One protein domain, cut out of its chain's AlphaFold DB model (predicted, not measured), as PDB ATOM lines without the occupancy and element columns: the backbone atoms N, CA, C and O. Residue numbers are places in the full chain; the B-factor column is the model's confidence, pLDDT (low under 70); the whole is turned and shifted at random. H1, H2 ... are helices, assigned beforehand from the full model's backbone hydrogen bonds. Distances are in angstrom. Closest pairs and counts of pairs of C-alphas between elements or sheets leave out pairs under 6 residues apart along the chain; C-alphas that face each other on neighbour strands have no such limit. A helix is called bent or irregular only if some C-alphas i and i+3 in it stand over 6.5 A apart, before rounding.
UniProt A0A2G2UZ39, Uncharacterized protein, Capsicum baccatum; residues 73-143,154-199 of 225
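What this domain is: This is residues 73 to 143 and 154 to 199 of the 225 residues of an uncharacterized protein of Capsicum baccatum (UniProt A0A2G2UZ39). Two long helices, H3 and H4, run opposite ways side by side and slightly crossed; H1 lies near H3 on the side away from H4, and the short H2 is near H1 and H3. The last stretch, residues 180 to 199, sticks out at residues 180 to 186 and then folds back towards the link of residues 86 to 99. The printed part has 117 residues, with four named helices in the order H1, H2, H3, H4 and no named strand. The class is all helix, with 58 residues, under half, in named elements; the whole is compact, with a radius of gyration of the C-alphas of 14.5 A and spans of 40 by 33 by 27 A.

How they stand to each other: Begin at H1, residues 77 to 85, and go on to H2, residues 100 to 103: the two are close but not clearly touching, with their closest C-alphas, Thr 81 and Thr 102, 7.6 A apart. Next comes H3, residues 108 to 129, close but not clearly touching H1, with the closest C-alphas, Ser 80 and Asn 118, 6.8 A apart. H1 and H3 run opposite ways at a steep tilt of 49 degrees. H2 is also close but not clearly touching H3, at the C-alphas of Phe 103 and His 111, the closest, 7.8 A apart. Then find H4, residues 157 to 179, which touches H3; their closest C-alphas, Glu 116 and Ala 168, are 5.0 A apart. H3 and H4 run opposite ways at a tilt of 38 degrees, only just steep. H1 and H2 are apart from H4. Every O i to N i+4 pair is within hydrogen-bond range in H1 and H4, 16 of 18 are in H3, and H2 is too short for such a pair.

Where its parts are: Find C-alpha 77 at (97.992, -42.847, 9.731), where H1 begins; it is 12.3 A long, and H2 is 5.5 A. H3 runs 32.9 A from C-alpha 108 at (96.594, -27.135, 23.320) and is irregular, only just: C-alphas 109 and 112 are 6.6 A apart. H4 runs 33.0 A to C-alpha 179 at (89.948, -16.695, 19.628).

The domain as a whole: The two C-alphas farthest apart, Ser 155 and Trp 183, are 41.9 A apart. The link from H1 to H2 is long and that from H2 to H3 is tight. The link from H3 to H4 is across the cut: residues 144 to 153 are not printed, and C-alphas 143 and 154 are 11.8 A apart. The mean pLDDT of the printed part is 80.7; look for values under 70 at residues 141 to 143, 154 to 155 and 179 to 199.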
ATOM      1  N   ALA A  73     101.784 -46.848  15.561       89.75
ATOM      2  CA  ALA A  73     100.970 -46.243  14.518       89.75
ATOM      3  C   ALA A  73     100.905 -47.188  13.318       89.75
ATOM      4  O   ALA A  73     101.789 -48.021  13.120       89.75
ATOM      5  N   ASN A  74      99.861 -47.051  12.509       92.75
ATOM      6  CA  ASN A  74      99.744 -47.763  11.246       92.75
ATOM      7  C   ASN A  74     100.276 -46.885  10.112       92.75
ATOM      8  O   ASN A  74     100.121 -45.666  10.132       92.75
ATOM      9  N   GLN A  75     100.810 -47.484   9.045       92.94
ATOM     10  CA  GLN A  75     101.281 -46.716   7.881       92.94
ATOM     11  C   GLN A  75     100.180 -45.837   7.256       92.94
ATOM     12  O   GLN A  75     100.458 -44.762   6.727       92.94
ATOM     13  N   VAL A  76      98.912 -46.252   7.363       95.00
ATOM     14  CA  VAL A  76      97.763 -45.470   6.878       95.00
ATOM     15  C   VAL A  76      97.579 -44.140   7.631       95.00
ATOM     16  O   VAL A  76      97.046 -43.191   7.050       95.00
ATOM     17  N   ASP A  77      98.072 -44.037   8.868       95.06
ATOM     18  CA  ASP A  77      97.992 -42.847   9.731       95.06
ATOM     19  C   ASP A  77      98.914 -41.714   9.238       95.06
ATOM     20  O   ASP A  77      98.646 -40.530   9.474       95.06
ATOM     21  N   LEU A  78      99.965 -42.055   8.474       94.06
ATOM     22  CA  LEU A  78     100.901 -41.090   7.885       94.06
ATOM     23  C   LEU A  78     100.179 -40.069   7.005       94.06
ATOM     24  O   LEU A  78     100.447 -38.875   7.099       94.06
ATOM     25  N   ALA A  79      99.240 -40.511   6.169       95.31
ATOM     26  CA  ALA A  79      98.582 -39.619   5.220       95.31
ATOM     27  C   ALA A  79      97.666 -38.596   5.913       95.31
ATOM     28  O   ALA A  79      97.690 -37.423   5.541       95.31
ATOM     29  N   SER A  80      96.904 -39.004   6.935       94.75
ATOM     30  CA  SER A  80      96.121 -38.079   7.772       94.75
ATOM     31  C   SER A  80      97.019 -37.091   8.510       94.75
ATOM     32  O   SER A  80      96.747 -35.890   8.528       94.75
ATOM     33  N   THR A  81      98.108 -37.592   9.088       92.75
ATOM     34  CA  THR A  81      99.038 -36.793   9.885       92.75
ATOM     35  C   THR A  81      99.765 -35.748   9.041       92.75
ATOM     36  O   THR A  81      99.722 -34.563   9.364       92.75
ATOM     37  N   LEU A  82     100.369 -36.152   7.921       92.56
ATOM     38  CA  LEU A  82     101.075 -35.234   7.025       92.56
ATOM     39  C   LEU A  82     100.125 -34.195   6.432       92.56
ATOM     40  O   LEU A  82     100.452 -33.012   6.421       92.56
ATOM     41  N   ALA A  83      98.928 -34.603   6.003       92.06
ATOM     42  CA  ALA A  83      97.938 -33.670   5.478       92.06
ATOM     43  C   ALA A  83      97.645 -32.537   6.477       92.06
ATOM     44  O   ALA A  83      97.677 -31.358   6.123       92.06
ATOM     45  N   LEU A  84      97.455 -32.881   7.751       90.00
ATOM     46  CA  LEU A  84      97.189 -31.901   8.800       90.00
ATOM     47  C   LEU A  84      98.422 -31.073   9.195       90.00
ATOM     48  O   LEU A  84      98.266 -29.877   9.434       90.00
ATOM     49  N   LEU A  85      99.632 -31.649   9.195       87.19
ATOM     50  CA  LEU A  85     100.884 -30.906   9.414       87.19
ATOM     51  C   LEU A  85     101.109 -29.835   8.338       87.19
ATOM     52  O   LEU A  85     101.455 -28.699   8.657       87.19
ATOM     53  N   PHE A  86     100.861 -30.175   7.073       86.62
ATOM     54  CA  PHE A  86     101.016 -29.257   5.941       86.62
ATOM     55  C   PHE A  86      99.790 -28.361   5.707       86.62
ATOM     56  O   PHE A  86      99.815 -27.497   4.831       86.62
ATOM     57  N   GLY A  87      98.711 -28.533   6.478       85.44
ATOM     58  CA  GLY A  87      97.485 -27.749   6.323       85.44
ATOM     59  C   GLY A  87      96.754 -27.995   4.998       85.44
ATOM     60  O   GLY A  87      96.109 -27.085   4.478       85.44
ATOM     61  N   VAL A  88      96.847 -29.206   4.446       85.94
ATOM     62  CA  VAL A  88      96.189 -29.627   3.197       85.94
ATOM     63  C   VAL A  88      95.130 -30.702   3.458       85.94
ATOM     64  O   VAL A  88      95.294 -31.481   4.391       85.94
ATOM     65  N   PRO A  89      94.064 -30.815   2.638       88.75
ATOM     66  CA  PRO A  89      93.007 -31.809   2.830       88.75
ATOM     67  C   PRO A  89      93.494 -33.255   2.995       88.75
ATOM     68  O   PRO A  89      94.277 -33.744   2.180       88.75
ATOM     69  N   ILE A  90      92.962 -33.968   3.999       93.12
ATOM     70  CA  ILE A  90      93.203 -35.409   4.171       93.12
ATOM     71  C   ILE A  90      92.713 -36.150   2.910       93.12
ATOM     72  O   ILE A  90      91.601 -35.870   2.439       93.12
ATOM     73  N   PRO A  91      93.495 -37.093   2.342       94.06
ATOM     74  CA  PRO A  91      93.082 -37.822   1.151       94.06
ATOM     75  C   PRO A  91      91.727 -38.507   1.334       94.06
ATOM     76  O   PRO A  91      91.486 -39.191   2.324       94.06
ATOM     77  N   LYS A  92      90.852 -38.369   0.332       91.38
ATOM     78  CA  LYS A  92      89.423 -38.711   0.436       91.38
ATOM     79  C   LYS A  92      89.100 -40.142   0.880       91.38
ATOM     80  O   LYS A  92      88.034 -40.344   1.443       91.38
ATOM     81  N   ASN A  93      89.992 -41.102   0.630       93.31
ATOM     82  CA  ASN A  93      89.816 -42.517   0.978       93.31
ATOM     83  C   ASN A  93      90.674 -42.950   2.177       93.31
ATOM     84  O   ASN A  93      90.736 -44.138   2.481       93.31
ATOM     85  N   ASN A  94      91.392 -42.024   2.815       95.38
ATOM     86  CA  ASN A  94      92.246 -42.364   3.939       95.38
ATOM     87  C   ASN A  94      91.402 -42.617   5.195       95.38
ATOM     88  O   ASN A  94      90.531 -41.814   5.532       95.38
ATOM     89  N   VAL A  95      91.690 -43.741   5.853       95.56
ATOM     90  CA  VAL A  95      91.063 -44.214   7.099       95.56
ATOM     91  C   VAL A  95      91.997 -44.076   8.305       95.56
ATOM     92  O   VAL A  95      91.714 -44.617   9.368       95.56
ATOM     93  N   GLY A  96      93.140 -43.415   8.125       95.25
ATOM     94  CA  GLY A  96      94.169 -43.302   9.144       95.25
ATOM     95  C   GLY A  96      93.804 -42.286  10.215       95.25
ATOM     96  O   GLY A  96      93.147 -41.274   9.947       95.25
ATOM     97  N   MET A  97      94.278 -42.548  11.422       92.38
ATOM     98  CA  MET A  97      94.148 -41.678  12.579       92.38
ATOM     99  C   MET A  97      95.262 -40.628  12.599       92.38
ATOM    100  O   MET A  97      96.313 -40.775  11.977       92.38
ATOM    101  N   LEU A  98      95.027 -39.537  13.322       90.75
ATOM    102  CA  LEU A  98      96.078 -38.582  13.669       90.75
ATOM    103  C   LEU A  98      97.120 -39.255  14.575       90.75
ATOM    104  O   LEU A  98      96.721 -39.894  15.544       90.75
ATOM    105  N   MET A  99      98.417 -39.036  14.334       90.38
ATOM    106  CA  MET A  99      99.485 -39.342  15.300       90.38
ATOM    107  C   MET A  99      99.721 -38.125  16.211       90.38
ATOM    108  O   MET A  99     100.385 -37.174  15.777       90.38
ATOM    109  N   PRO A 100      99.170 -38.085  17.442       84.38
ATOM    110  CA  PRO A 100      99.128 -36.864  18.254       84.38
ATOM    111  C   PRO A 100     100.513 -36.316  18.610       84.38
ATOM    112  O   PRO A 100     100.695 -35.107  18.742       84.38
ATOM    113  N   GLU A 101     101.511 -37.188  18.711       82.44
ATOM    114  CA  GLU A 101     102.885 -36.851  19.077       82.44
ATOM    115  C   GLU A 101     103.528 -35.921  18.053       82.44
ATOM    116  O   GLU A 101     104.349 -35.081  18.420       82.44
ATOM    117  N   THR A 102     103.110 -36.023  16.788       84.69
ATOM    118  CA  THR A 102     103.630 -35.160  15.725       84.69
ATOM    119  C   THR A 102     103.168 -33.704  15.851       84.69
ATOM    120  O   THR A 102     103.739 -32.817  15.222       84.69
ATOM    121  N   PHE A 103     102.176 -33.445  16.708       84.25
ATOM    122  CA  PHE A 103     101.591 -32.129  16.949       84.25
ATOM    123  C   PHE A 103     101.926 -31.571  18.336       84.25
ATOM    124  O   PHE A 103     101.317 -30.595  18.758       84.25
ATOM    125  N   LYS A 104     102.915 -32.118  19.056       82.00
ATOM    126  CA  LYS A 104     103.312 -31.615  20.389       82.00
ATOM    127  C   LYS A 104     103.681 -30.132  20.406       82.00
ATOM    128  O   LYS A 104     103.439 -29.455  21.399       82.00
ATOM    129  N   SER A 105     104.242 -29.621  19.310       76.06
ATOM    130  CA  SER A 105     104.572 -28.200  19.160       76.06
ATOM    131  C   SER A 105     103.353 -27.304  18.902       76.06
ATOM    132  O   SER A 105     103.491 -26.082  18.892       76.06
ATOM    133  N   PHE A 106     102.174 -27.880  18.653       78.19
ATOM    134  CA  PHE A 106     100.934 -27.133  18.459       78.19
ATOM    135  C   PHE A 106     100.387 -26.697  19.816       78.19
ATOM    136  O   PHE A 106     100.575 -27.356  20.841       78.19
ATOM    137  N   THR A 107      99.669 -25.578  19.844       77.62
ATOM    138  CA  THR A 107      99.034 -25.132  21.084       77.62
ATOM    139  C   THR A 107      97.938 -26.121  21.489       77.62
ATOM    140  O   THR A 107      97.287 -26.733  20.639       77.62
ATOM    141  N   VAL A 108      97.690 -26.282  22.796       74.19
ATOM    142  CA  VAL A 108      96.594 -27.135  23.320       74.19
ATOM    143  C   VAL A 108      95.261 -26.796  22.641       74.19
ATOM    144  O   VAL A 108      94.456 -27.668  22.327       74.19
ATOM    145  N   ASP A 109      95.086 -25.520  22.334       73.06
ATOM    146  CA  ASP A 109      93.944 -24.942  21.645       73.06
ATOM    147  C   ASP A 109      93.773 -25.392  20.177       73.06
ATOM    148  O   ASP A 109      92.654 -25.425  19.665       73.06
ATOM    149  N   GLN A 110      94.849 -25.788  19.492       77.38
ATOM    150  CA  GLN A 110      94.807 -26.299  18.115       77.38
ATOM    151  C   GLN A 110      94.444 -27.788  18.032       77.38
ATOM    152  O   GLN A 110      93.945 -28.248  17.003       77.38
ATOM    153  N   HIS A 111      94.642 -28.551  19.108       84.69
ATOM    154  CA  HIS A 111      94.398 -29.995  19.126       84.69
ATOM    155  C   HIS A 111      92.934 -30.377  18.830       84.69
ATOM    156  O   HIS A 111      92.716 -31.275  18.011       84.69
ATOM    157  N   PRO A 112      91.910 -29.690  19.383       86.06
ATOM    158  CA  PRO A 112      90.516 -29.954  19.033       86.06
ATOM    159  C   PRO A 112      90.234 -29.833  17.535       86.06
ATOM    160  O   PRO A 112      89.462 -30.621  16.995       86.06
ATOM    161  N   ARG A 113      90.884 -28.889  16.839       87.69
ATOM    162  CA  ARG A 113      90.721 -28.713  15.390       87.69
ATOM    163  C   ARG A 113      91.291 -29.895  14.608       87.69
ATOM    164  O   ARG A 113      90.648 -30.365  13.673       87.69
ATOM    165  N   LEU A 114      92.465 -30.387  14.995       89.75
ATOM    166  CA  LEU A 114      93.097 -31.553  14.373       89.75
ATOM    167  C   LEU A 114      92.226 -32.806  14.531       89.75
ATOM    168  O   LEU A 114      91.925 -33.486  13.548       89.75
ATOM    169  N   LEU A 115      91.759 -33.057  15.758       90.00
ATOM    170  CA  LEU A 115      90.870 -34.176  16.079       90.00
ATOM    171  C   LEU A 115      89.542 -34.077  15.332       90.00
ATOM    172  O   LEU A 115      89.070 -35.069  14.783       90.00
ATOM    173  N   GLU A 116      88.954 -32.884  15.272       90.88
ATOM    174  CA  GLU A 116      87.730 -32.638  14.519       90.88
ATOM    175  C   GLU A 116      87.911 -32.952  13.027       90.88
ATOM    176  O   GLU A 116      87.062 -33.626  12.448       90.88
ATOM    177  N   LEU A 117      88.997 -32.493  12.394       91.88
ATOM    178  CA  LEU A 117      89.243 -32.712  10.963       91.88
ATOM    179  C   LEU A 117      89.479 -34.190  10.629       91.88
ATOM    180  O   LEU A 117      88.911 -34.687   9.655       91.88
ATOM    181  N   ASN A 118      90.271 -34.897  11.438       93.69
ATOM    182  CA  ASN A 118      90.493 -36.333  11.264       93.69
ATOM    183  C   ASN A 118      89.199 -37.132  11.495       93.69
ATOM    184  O   ASN A 118      88.810 -37.934  10.647       93.69
ATOM    185  N   SER A 119      88.465 -36.832  12.570       93.19
ATOM    186  CA  SER A 119      87.184 -37.490  12.872       93.19
ATOM    187  C   SER A 119      86.134 -37.214  11.795       93.19
ATOM    188  O   SER A 119      85.379 -38.105  11.419       93.19
ATOM    189  N   TRP A 120      86.105 -35.998  11.243       92.44
ATOM    190  CA  TRP A 120      85.218 -35.653  10.136       92.44
ATOM    191  C   TRP A 120      85.512 -36.481   8.882       92.44
ATOM    192  O   TRP A 120      84.584 -36.954   8.228       92.44
ATOM    193  N   GLN A 121      86.787 -36.694   8.548       93.88
ATOM    194  CA  GLN A 121      87.166 -37.544   7.420       93.88
ATOM    195  C   GLN A 121      86.669 -38.986   7.608       93.88
ATOM    196  O   GLN A 121      86.077 -39.556   6.690       93.88
ATOM    197  N   LEU A 122      86.847 -39.549   8.801       93.50
ATOM    198  CA  LEU A 122      86.384 -40.898   9.127       93.50
ATOM    199  C   LEU A 122      84.854 -41.000   9.116       93.50
ATOM    200  O   LEU A 122      84.314 -41.954   8.559       93.50
ATOM    201  N   LEU A 123      84.147 -39.986   9.631       92.12
ATOM    202  CA  LEU A 123      82.685 -39.931   9.597       92.12
ATOM    203  C   LEU A 123      82.160 -39.994   8.163       92.12
ATOM    204  O   LEU A 123      81.235 -40.746   7.881       92.12
ATOM    205  N   ARG A 124      82.770 -39.246   7.238       90.62
ATOM    206  CA  ARG A 124      82.360 -39.234   5.825       90.62
ATOM    207  C   ARG A 124      82.516 -40.599   5.166       90.62
ATOM    208  O   ARG A 124      81.673 -40.985   4.359       90.62
ATOM    209  N   LEU A 125      83.585 -41.321   5.496       92.50
ATOM    210  CA  LEU A 125      83.795 -42.684   5.011       92.50
ATOM    211  C   LEU A 125      82.776 -43.651   5.609       92.50
ATOM    212  O   LEU A 125      82.202 -44.458   4.878       92.50
ATOM    213  N   LEU A 126      82.497 -43.522   6.905       91.25
ATOM    214  CA  LEU A 126      81.512 -44.347   7.587       91.25
ATOM    215  C   LEU A 126      80.099 -44.102   7.042       91.25
ATOM    216  O   LEU A 126      79.402 -45.055   6.725       91.25
ATOM    217  N   GLN A 127      79.705 -42.847   6.818       90.06
ATOM    218  CA  GLN A 127      78.427 -42.483   6.193       90.06
ATOM    219  C   GLN A 127      78.303 -42.984   4.750       90.06
ATOM    220  O   GLN A 127      77.209 -43.321   4.304       90.06
ATOM    221  N   ALA A 128      79.413 -43.072   4.010       90.00
ATOM    222  CA  ALA A 128      79.409 -43.662   2.672       90.00
ATOM    223  C   ALA A 128      79.147 -45.180   2.697       90.00
ATOM    224  O   ALA A 128      78.593 -45.714   1.737       90.00
ATOM    225  N   GLN A 129      79.526 -45.869   3.779       89.00
ATOM    226  CA  GLN A 129      79.248 -47.295   3.995       89.00
ATOM    227  C   GLN A 129      77.901 -47.540   4.692       89.00
ATOM    228  O   GLN A 129      77.253 -48.553   4.440       89.00
ATOM    229  N   LEU A 130      77.464 -46.595   5.526       88.62
ATOM    230  CA  LEU A 130      76.242 -46.622   6.325       88.62
ATOM    231  C   LEU A 130      75.418 -45.348   6.054       88.62
ATOM    232  O   LEU A 130      75.436 -44.420   6.863       88.62
ATOM    233  N   PRO A 131      74.653 -45.279   4.945       82.75
ATOM    234  CA  PRO A 131      73.934 -44.061   4.549       82.75
ATOM    235  C   PRO A 131      72.898 -43.552   5.566       82.75
ATOM    236  O   PRO A 131      72.468 -42.406   5.478       82.75
ATOM    237  N   GLY A 132      72.480 -44.395   6.517       84.06
ATOM    238  CA  GLY A 132      71.570 -44.026   7.605       84.06
ATOM    239  C   GLY A 132      72.254 -43.421   8.836       84.06
ATOM    240  O   GLY A 132      71.559 -43.040   9.776       84.06
ATOM    241  N   LEU A 133      73.589 -43.344   8.863       88.06
ATOM    242  CA  LEU A 133      74.326 -42.809  10.002       88.06
ATOM    243  C   LEU A 133      74.255 -41.276  10.035       88.06
ATOM    244  O   LEU A 133      74.892 -40.578   9.242       88.06
ATOM    245  N   VAL A 134      73.521 -40.754  11.010       88.19
ATOM    246  CA  VAL A 134      73.362 -39.318  11.264       88.19
ATOM    247  C   VAL A 134      73.684 -39.079  12.731       88.19
ATOM    248  O   VAL A 134      72.989 -39.594  13.606       88.19
ATOM    249  N   CYS A 135      74.765 -38.347  13.009       87.12
ATOM    250  CA  CYS A 135      75.254 -38.197  14.381       87.12
ATOM    251  C   CYS A 135      74.305 -37.393  15.271       87.12
ATOM    252  O   CYS A 135      74.265 -37.620  16.475       87.12
ATOM    253  N   GLU A 136      73.495 -36.516  14.683       85.44
ATOM    254  CA  GLU A 136      72.455 -35.749  15.366       85.44
ATOM    255  C   GLU A 136      71.361 -36.630  15.996       85.44
ATOM    256  O   GLU A 136      70.614 -36.152  16.847       85.44
ATOM    257  N   ASN A 137      71.265 -37.908  15.611       84.81
ATOM    258  CA  ASN A 137      70.302 -38.850  16.187       84.81
ATOM    259  C   ASN A 137      70.745 -39.419  17.544       84.81
ATOM    260  O   ASN A 137      69.930 -40.039  18.228       84.81
ATOM    261  N   PHE A 138      72.013 -39.253  17.924       83.81
ATOM    262  CA  PHE A 138      72.548 -39.784  19.174       83.81
ATOM    263  C   PHE A 138      72.529 -38.725  20.281       83.81
ATOM    264  O   PHE A 138      72.915 -37.574  20.075       83.81
ATOM    265  N   LEU A 139      72.101 -39.130  21.479       81.31
ATOM    266  CA  LEU A 139      72.118 -38.283  22.670       81.31
ATOM    267  C   LEU A 139      73.471 -38.419  23.364       81.31
ATOM    268  O   LEU A 139      73.688 -39.286  24.206       81.31
ATOM    269  N   CYS A 140      74.399 -37.550  22.984       78.62
ATOM    270  CA  CYS A 140      75.730 -37.509  23.568       78.62
ATOM    271  C   CYS A 140      75.705 -36.746  24.895       78.62
ATOM    272  O   CYS A 140      76.090 -35.578  24.956       78.62
ATOM    273  N   ASP A 141      75.229 -37.398  25.957       66.19
ATOM    274  CA  ASP A 141      75.251 -36.818  27.296       66.19
ATOM    275  C   ASP A 141      76.703 -36.581  27.736       66.19
ATOM    276  O   ASP A 141      77.555 -37.475  27.768       66.19
ATOM    277  N   SER A 142      77.011 -35.329  28.053       60.25
ATOM    278  CA  SER A 142      78.336 -34.892  28.465       60.25
ATOM    279  C   SER A 142      78.672 -35.424  29.861       60.25
ATOM    280  O   SER A 142      78.391 -34.743  30.845       60.25
ATOM    281  N   PHE A 143      79.295 -36.603  29.977       50.00
ATOM    282  CA  PHE A 143      79.897 -37.032  31.244       50.00
ATOM    283  C   PHE A 143      81.087 -37.988  31.056       50.00
ATOM    284  O   PHE A 143      80.931 -39.167  30.751       50.00
ATOM    285  N   TYR A 154      76.518 -46.093  26.071       57.72
ATOM    286  CA  TYR A 154      76.685 -46.309  24.630       57.72
ATOM    287  C   TYR A 154      76.107 -47.654  24.180       57.72
ATOM    288  O   TYR A 154      76.503 -48.710  24.676       57.72
ATOM    289  N   SER A 155      75.178 -47.602  23.232       69.25
ATOM    290  CA  SER A 155      74.483 -48.749  22.645       69.25
ATOM    291  C   SER A 155      75.202 -49.343  21.428       69.25
ATOM    292  O   SER A 155      74.978 -50.510  21.108       69.25
ATOM    293  N   SER A 156      76.078 -48.576  20.761       83.31
ATOM    294  CA  SER A 156      76.771 -48.990  19.530       83.31
ATOM    295  C   SER A 156      78.115 -48.273  19.314       83.31
ATOM    296  O   SER A 156      78.384 -47.235  19.924       83.31
ATOM    297  N   LEU A 157      78.976 -48.819  18.443       84.50
ATOM    298  CA  LEU A 157      80.251 -48.184  18.065       84.50
ATOM    299  C   LEU A 157      80.017 -46.883  17.288       84.50
ATOM    300  O   LEU A 157      80.771 -45.925  17.439       84.50
ATOM    301  N   GLU A 158      78.953 -46.844  16.494       87.44
ATOM    302  CA  GLU A 158      78.475 -45.680  15.759       87.44
ATOM    303  C   GLU A 158      78.126 -44.534  16.708       87.44
ATOM    304  O   GLU A 158      78.532 -43.396  16.475       87.44
ATOM    305  N   GLU A 159      77.435 -44.839  17.808       87.06
ATOM    306  CA  GLU A 159      77.100 -43.862  18.843       87.06
ATOM    307  C   GLU A 159      78.357 -43.316  19.526       87.06
ATOM    308  O   GLU A 159      78.519 -42.100  19.632       87.06
ATOM    309  N   ILE A 160      79.288 -44.195  19.923       86.38
ATOM    310  CA  ILE A 160      80.574 -43.788  20.517       86.38
ATOM    311  C   ILE A 160      81.311 -42.846  19.566       86.38
ATOM    312  O   ILE A 160      81.747 -41.764  19.963       86.38
ATOM    313  N   PHE A 161      81.434 -43.245  18.301       89.19
ATOM    314  CA  PHE A 161      82.138 -42.474  17.292       89.19
ATOM    315  C   PHE A 161      81.483 -41.104  17.070       89.19
ATOM    316  O   PHE A 161      82.166 -40.078  17.110       89.19
ATOM    317  N   CYS A 162      80.160 -41.065  16.901       90.50
ATOM    318  CA  CYS A 162      79.420 -39.820  16.731       90.50
ATOM    319  C   CYS A 162      79.576 -38.886  17.933       90.50
ATOM    320  O   CYS A 162      79.808 -37.691  17.744       90.50
ATOM    321  N   CYS A 163      79.541 -39.406  19.158       88.94
ATOM    322  CA  CYS A 163      79.710 -38.580  20.347       88.94
ATOM    323  C   CYS A 163      81.127 -38.033  20.514       88.94
ATOM    324  O   CYS A 163      81.295 -36.869  20.887       88.94
ATOM    325  N   LEU A 164      82.152 -38.812  20.168       87.00
ATOM    326  CA  LEU A 164      83.530 -38.318  20.128       87.00
ATOM    327  C   LEU A 164      83.707 -37.222  19.068       87.00
ATOM    328  O   LEU A 164      84.296 -36.177  19.362       87.00
ATOM    329  N   PHE A 165      83.150 -37.417  17.869       90.44
ATOM    330  CA  PHE A 165      83.177 -36.420  16.799       90.44
ATOM    331  C   PHE A 165      82.482 -35.114  17.210       90.44
ATOM    332  O   PHE A 165      83.075 -34.039  17.084       90.44
ATOM    333  N   MET A 166      81.253 -35.193  17.730       88.81
ATOM    334  CA  MET A 166      80.482 -34.021  18.159       88.81
ATOM    335  C   MET A 166      81.218 -33.252  19.258       88.81
ATOM    336  O   MET A 166      81.349 -32.032  19.177       88.81
ATOM    337  N   ARG A 167      81.825 -33.957  20.220       86.88
ATOM    338  CA  ARG A 167      82.642 -33.327  21.263       86.88
ATOM    339  C   ARG A 167      83.857 -32.595  20.697       86.88
ATOM    340  O   ARG A 167      84.136 -31.475  21.123       86.88
ATOM    341  N   ALA A 168      84.590 -33.199  19.761       86.31
ATOM    342  CA  ALA A 168      85.726 -32.539  19.117       86.31
ATOM    343  C   ALA A 168      85.279 -31.269  18.367       86.31
ATOM    344  O   ALA A 168      85.913 -30.218  18.491       86.31
ATOM    345  N   ALA A 169      84.145 -31.346  17.662       88.19
ATOM    346  CA  ALA A 169      83.538 -30.213  16.973       88.19
ATOM    347  C   ALA A 169      83.114 -29.084  17.928       88.19
ATOM    348  O   ALA A 169      83.355 -27.910  17.636       88.19
ATOM    349  N   ASP A 170      82.517 -29.419  19.070       88.94
ATOM    350  CA  ASP A 170      82.074 -28.443  20.067       88.94
ATOM    351  C   ASP A 170      83.248 -27.775  20.781       88.94
ATOM    352  O   ASP A 170      83.255 -26.553  20.951       88.94
ATOM    353  N   LEU A 171      84.281 -28.545  21.140       86.19
ATOM    354  CA  LEU A 171      85.515 -28.010  21.718       86.19
ATOM    355  C   LEU A 171      86.195 -27.028  20.760       86.19
ATOM    356  O   LEU A 171      86.559 -25.924  21.171       86.19
ATOM    357  N   HIS A 172      86.307 -27.382  19.479       86.06
ATOM    358  CA  HIS A 172      86.868 -26.484  18.475       86.06
ATOM    359  C   HIS A 172      85.988 -25.243  18.247       86.06
ATOM    360  O   HIS A 172      86.512 -24.131  18.196       86.06
ATOM    361  N   ARG A 173      84.655 -25.379  18.174       86.12
ATOM    362  CA  ARG A 173      83.733 -24.232  18.047       86.12
ATOM    363  C   ARG A 173      83.848 -23.280  19.239       86.12
ATOM    364  O   ARG A 173      83.887 -22.062  19.049       86.12
ATOM    365  N   SER A 174      83.918 -23.828  20.451       84.81
ATOM    366  CA  SER A 174      84.107 -23.069  21.689       84.81
ATOM    367  C   SER A 174      85.424 -22.297  21.665       84.81
ATOM    368  O   SER A 174      85.423 -21.081  21.877       84.81
ATOM    369  N   TRP A 175      86.531 -22.960  21.309       82.31
ATOM    370  CA  TRP A 175      87.826 -22.303  21.129       82.31
ATOM    371  C   TRP A 175      87.758 -21.183  20.084       82.31
ATOM    372  O   TRP A 175      88.098 -20.040  20.393       82.31
ATOM    373  N   LYS A 176      87.224 -21.464  18.891       79.88
ATOM    374  CA  LYS A 176      87.124 -20.488  17.801       79.88
ATOM    375  C   LYS A 176      86.371 -19.225  18.231       79.88
ATOM    376  O   LYS A 176      86.816 -18.118  17.952       79.88
ATOM    377  N   SER A 177      85.280 -19.379  18.985       78.44
ATOM    378  CA  SER A 177      84.495 -18.249  19.509       78.44
ATOM    379  C   SER A 177      85.233 -17.392  20.553       78.44
ATOM    380  O   SER A 177      84.875 -16.230  20.767       78.44
ATOM    381  N   ARG A 178      86.241 -17.957  21.233       73.62
ATOM    382  CA  ARG A 178      87.127 -17.247  22.172       73.62
ATOM    383  C   ARG A 178      88.275 -16.560  21.437       73.62
ATOM    384  O   ARG A 178      88.637 -15.449  21.817       73.62
ATOM    385  N   GLU A 179      88.808 -17.196  20.399       67.19
ATOM    386  CA  GLU A 179      89.948 -16.695  19.628       67.19
ATOM    387  C   GLU A 179      89.555 -15.569  18.660       67.19
ATOM    388  O   GLU A 179      90.263 -14.568  18.568       67.19
ATOM    389  N   GLU A 180      88.365 -15.634  18.046       59.59
ATOM    390  CA  GLU A 180      87.790 -14.529  17.251       59.59
ATOM    391  C   GLU A 180      87.630 -13.232  18.067       59.59
ATOM    392  O   GLU A 180      87.599 -12.141  17.502       59.59
ATOM    393  N   LYS A 181      87.580 -13.328  19.403       55.22
ATOM    394  CA  LYS A 181      87.552 -12.170  20.311       55.22
ATOM    395  C   LYS A 181      88.947 -11.653  20.685       55.22
ATOM    396  O   LYS A 181      89.026 -10.604  21.322       55.22
ATOM    397  N   ARG A 182      90.026 -12.377  20.358       53.12
ATOM    398  CA  ARG A 182      91.397 -12.089  20.816       53.12
ATOM    399  C   ARG A 182      92.339 -11.586  19.722       53.12
ATOM    400  O   ARG A 182      92.972 -10.570  19.985       53.12
ATOM    401  N   TRP A 183      92.428 -12.201  18.539       37.12
ATOM    402  CA  TRP A 183      93.168 -11.664  17.375       37.12
ATOM    403  C   TRP A 183      93.052 -12.596  16.150       37.12
ATOM    404  O   TRP A 183      92.966 -13.811  16.292       37.12
ATOM    405  N   CYS A 184      93.135 -12.045  14.932       44.78
ATOM    406  CA  CYS A 184      93.282 -12.816  13.690       44.78
ATOM    407  C   CYS A 184      94.742 -13.263  13.509       44.78
ATOM    408  O   CYS A 184      95.548 -12.508  12.967       44.78
ATOM    409  N   SER A 185      95.098 -14.483  13.922       39.41
ATOM    410  CA  SER A 185      96.308 -15.145  13.414       39.41
ATOM    411  C   SER A 185      95.908 -16.241  12.413       39.41
ATOM    412  O   SER A 185      95.172 -17.166  12.767       39.41
ATOM    413  N   PRO A 186      96.312 -16.151  11.133       41.25
ATOM    414  CA  PRO A 186      96.027 -17.193  10.159       41.25
ATOM    415  C   PRO A 186      96.988 -18.360  10.394       41.25
ATOM    416  O   PRO A 186      98.082 -18.406   9.845       41.25
ATOM    417  N   THR A 187      96.590 -19.322  11.222       53.22
ATOM    418  CA  THR A 187      97.170 -20.666  11.162       53.22
ATOM    419  C   THR A 187      96.484 -21.443  10.038       53.22
ATOM    420  O   THR A 187      95.283 -21.283   9.820       53.22
ATOM    421  N   SER A 188      97.224 -22.276   9.301       54.53
ATOM    422  CA  SER A 188      96.706 -23.095   8.183       54.53
ATOM    423  C   SER A 188      95.511 -23.984   8.578       54.53
ATOM    424  O   SER A 188      94.697 -24.366   7.742       54.53
ATOM    425  N   LEU A 189      95.327 -24.232   9.876       56.12
ATOM    426  CA  LEU A 189      94.179 -24.931  10.457       56.12
ATOM    427  C   LEU A 189      92.852 -24.143  10.429       56.12
ATOM    428  O   LEU A 189      91.781 -24.738  10.604       56.12
ATOM    429  N   ASN A 190      92.894 -22.835  10.151       56.31
ATOM    430  CA  ASN A 190      91.714 -21.972  10.017       56.31
ATOM    431  C   ASN A 190      90.986 -22.130   8.671       56.31
ATOM    432  O   ASN A 190      89.930 -21.527   8.468       56.31
ATOM    433  N   ILE A 191      91.509 -22.953   7.753       60.47
ATOM    434  CA  ILE A 191      90.856 -23.263   6.478       60.47
ATOM    435  C   ILE A 191      89.466 -23.885   6.751       60.47
ATOM    436  O   ILE A 191      89.395 -24.901   7.446       60.47
ATOM    437  N   PRO A 192      88.354 -23.335   6.215       60.44
ATOM    438  CA  PRO A 192      86.998 -23.828   6.476       60.44
ATOM    439  C   PRO A 192      86.808 -25.301   6.108       60.44
ATOM    440  O   PRO A 192      87.305 -25.737   5.073       60.44
ATOM    441  N   ARG A 193      86.001 -26.051   6.882       59.31
ATOM    442  CA  ARG A 193      85.682 -27.479   6.619       59.31
ATOM    443  C   ARG A 193      85.287 -27.764   5.160       59.31
ATOM    444  O   ARG A 193      85.568 -28.843   4.662       59.31
ATOM    445  N   ALA A 194      84.654 -26.808   4.477       56.34
ATOM    446  CA  ALA A 194      84.251 -26.941   3.077       56.34
ATOM    447  C   ALA A 194      85.433 -27.164   2.114       56.34
ATOM    448  O   ALA A 194      85.306 -27.932   1.167       56.34
ATOM    449  N   VAL A 195      86.594 -26.556   2.379       62.28
ATOM    450  CA  VAL A 195      87.823 -26.764   1.589       62.28
ATOM    451  C   VAL A 195      88.407 -28.161   1.844       62.28
ATOM    452  O   VAL A 195      88.984 -28.769   0.950       62.28
ATOM    453  N   TRP A 196      88.162 -28.717   3.034       58.59
ATOM    454  CA  TRP A 196      88.505 -30.092   3.412       58.59
ATOM    455  C   TRP A 196      87.507 -31.138   2.885       58.59
ATOM    456  O   TRP A 196      87.639 -32.317   3.200       58.59
ATOM    457  N   ASN A 197      86.496 -30.739   2.099       59.22
ATOM    458  CA  ASN A 197      85.392 -31.605   1.678       59.22
ATOM    459  C   ASN A 197      85.352 -31.831   0.150       59.22
ATOM    460  O   ASN A 197      84.360 -31.479  -0.493       59.22
ATOM    461  N   PRO A 198      86.387 -32.428  -0.477       61.34
ATOM    462  CA  PRO A 198      86.297 -32.811  -1.881       61.34
ATOM    463  C   PRO A 198      85.266 -33.943  -2.045       61.34
ATOM    464  O   PRO A 198      85.248 -34.860  -1.216       61.34
ATOM    465  N   PRO A 199      84.416 -33.935  -3.091       60.41
ATOM    466  CA  PRO A 199      83.427 -34.988  -3.313       60.41
ATOM    467  C   PRO A 199      84.065 -36.383  -3.331       60.41
ATOM    468  O   PRO A 199      85.056 -36.608  -4.029       60.41
TER     469      PRO A 199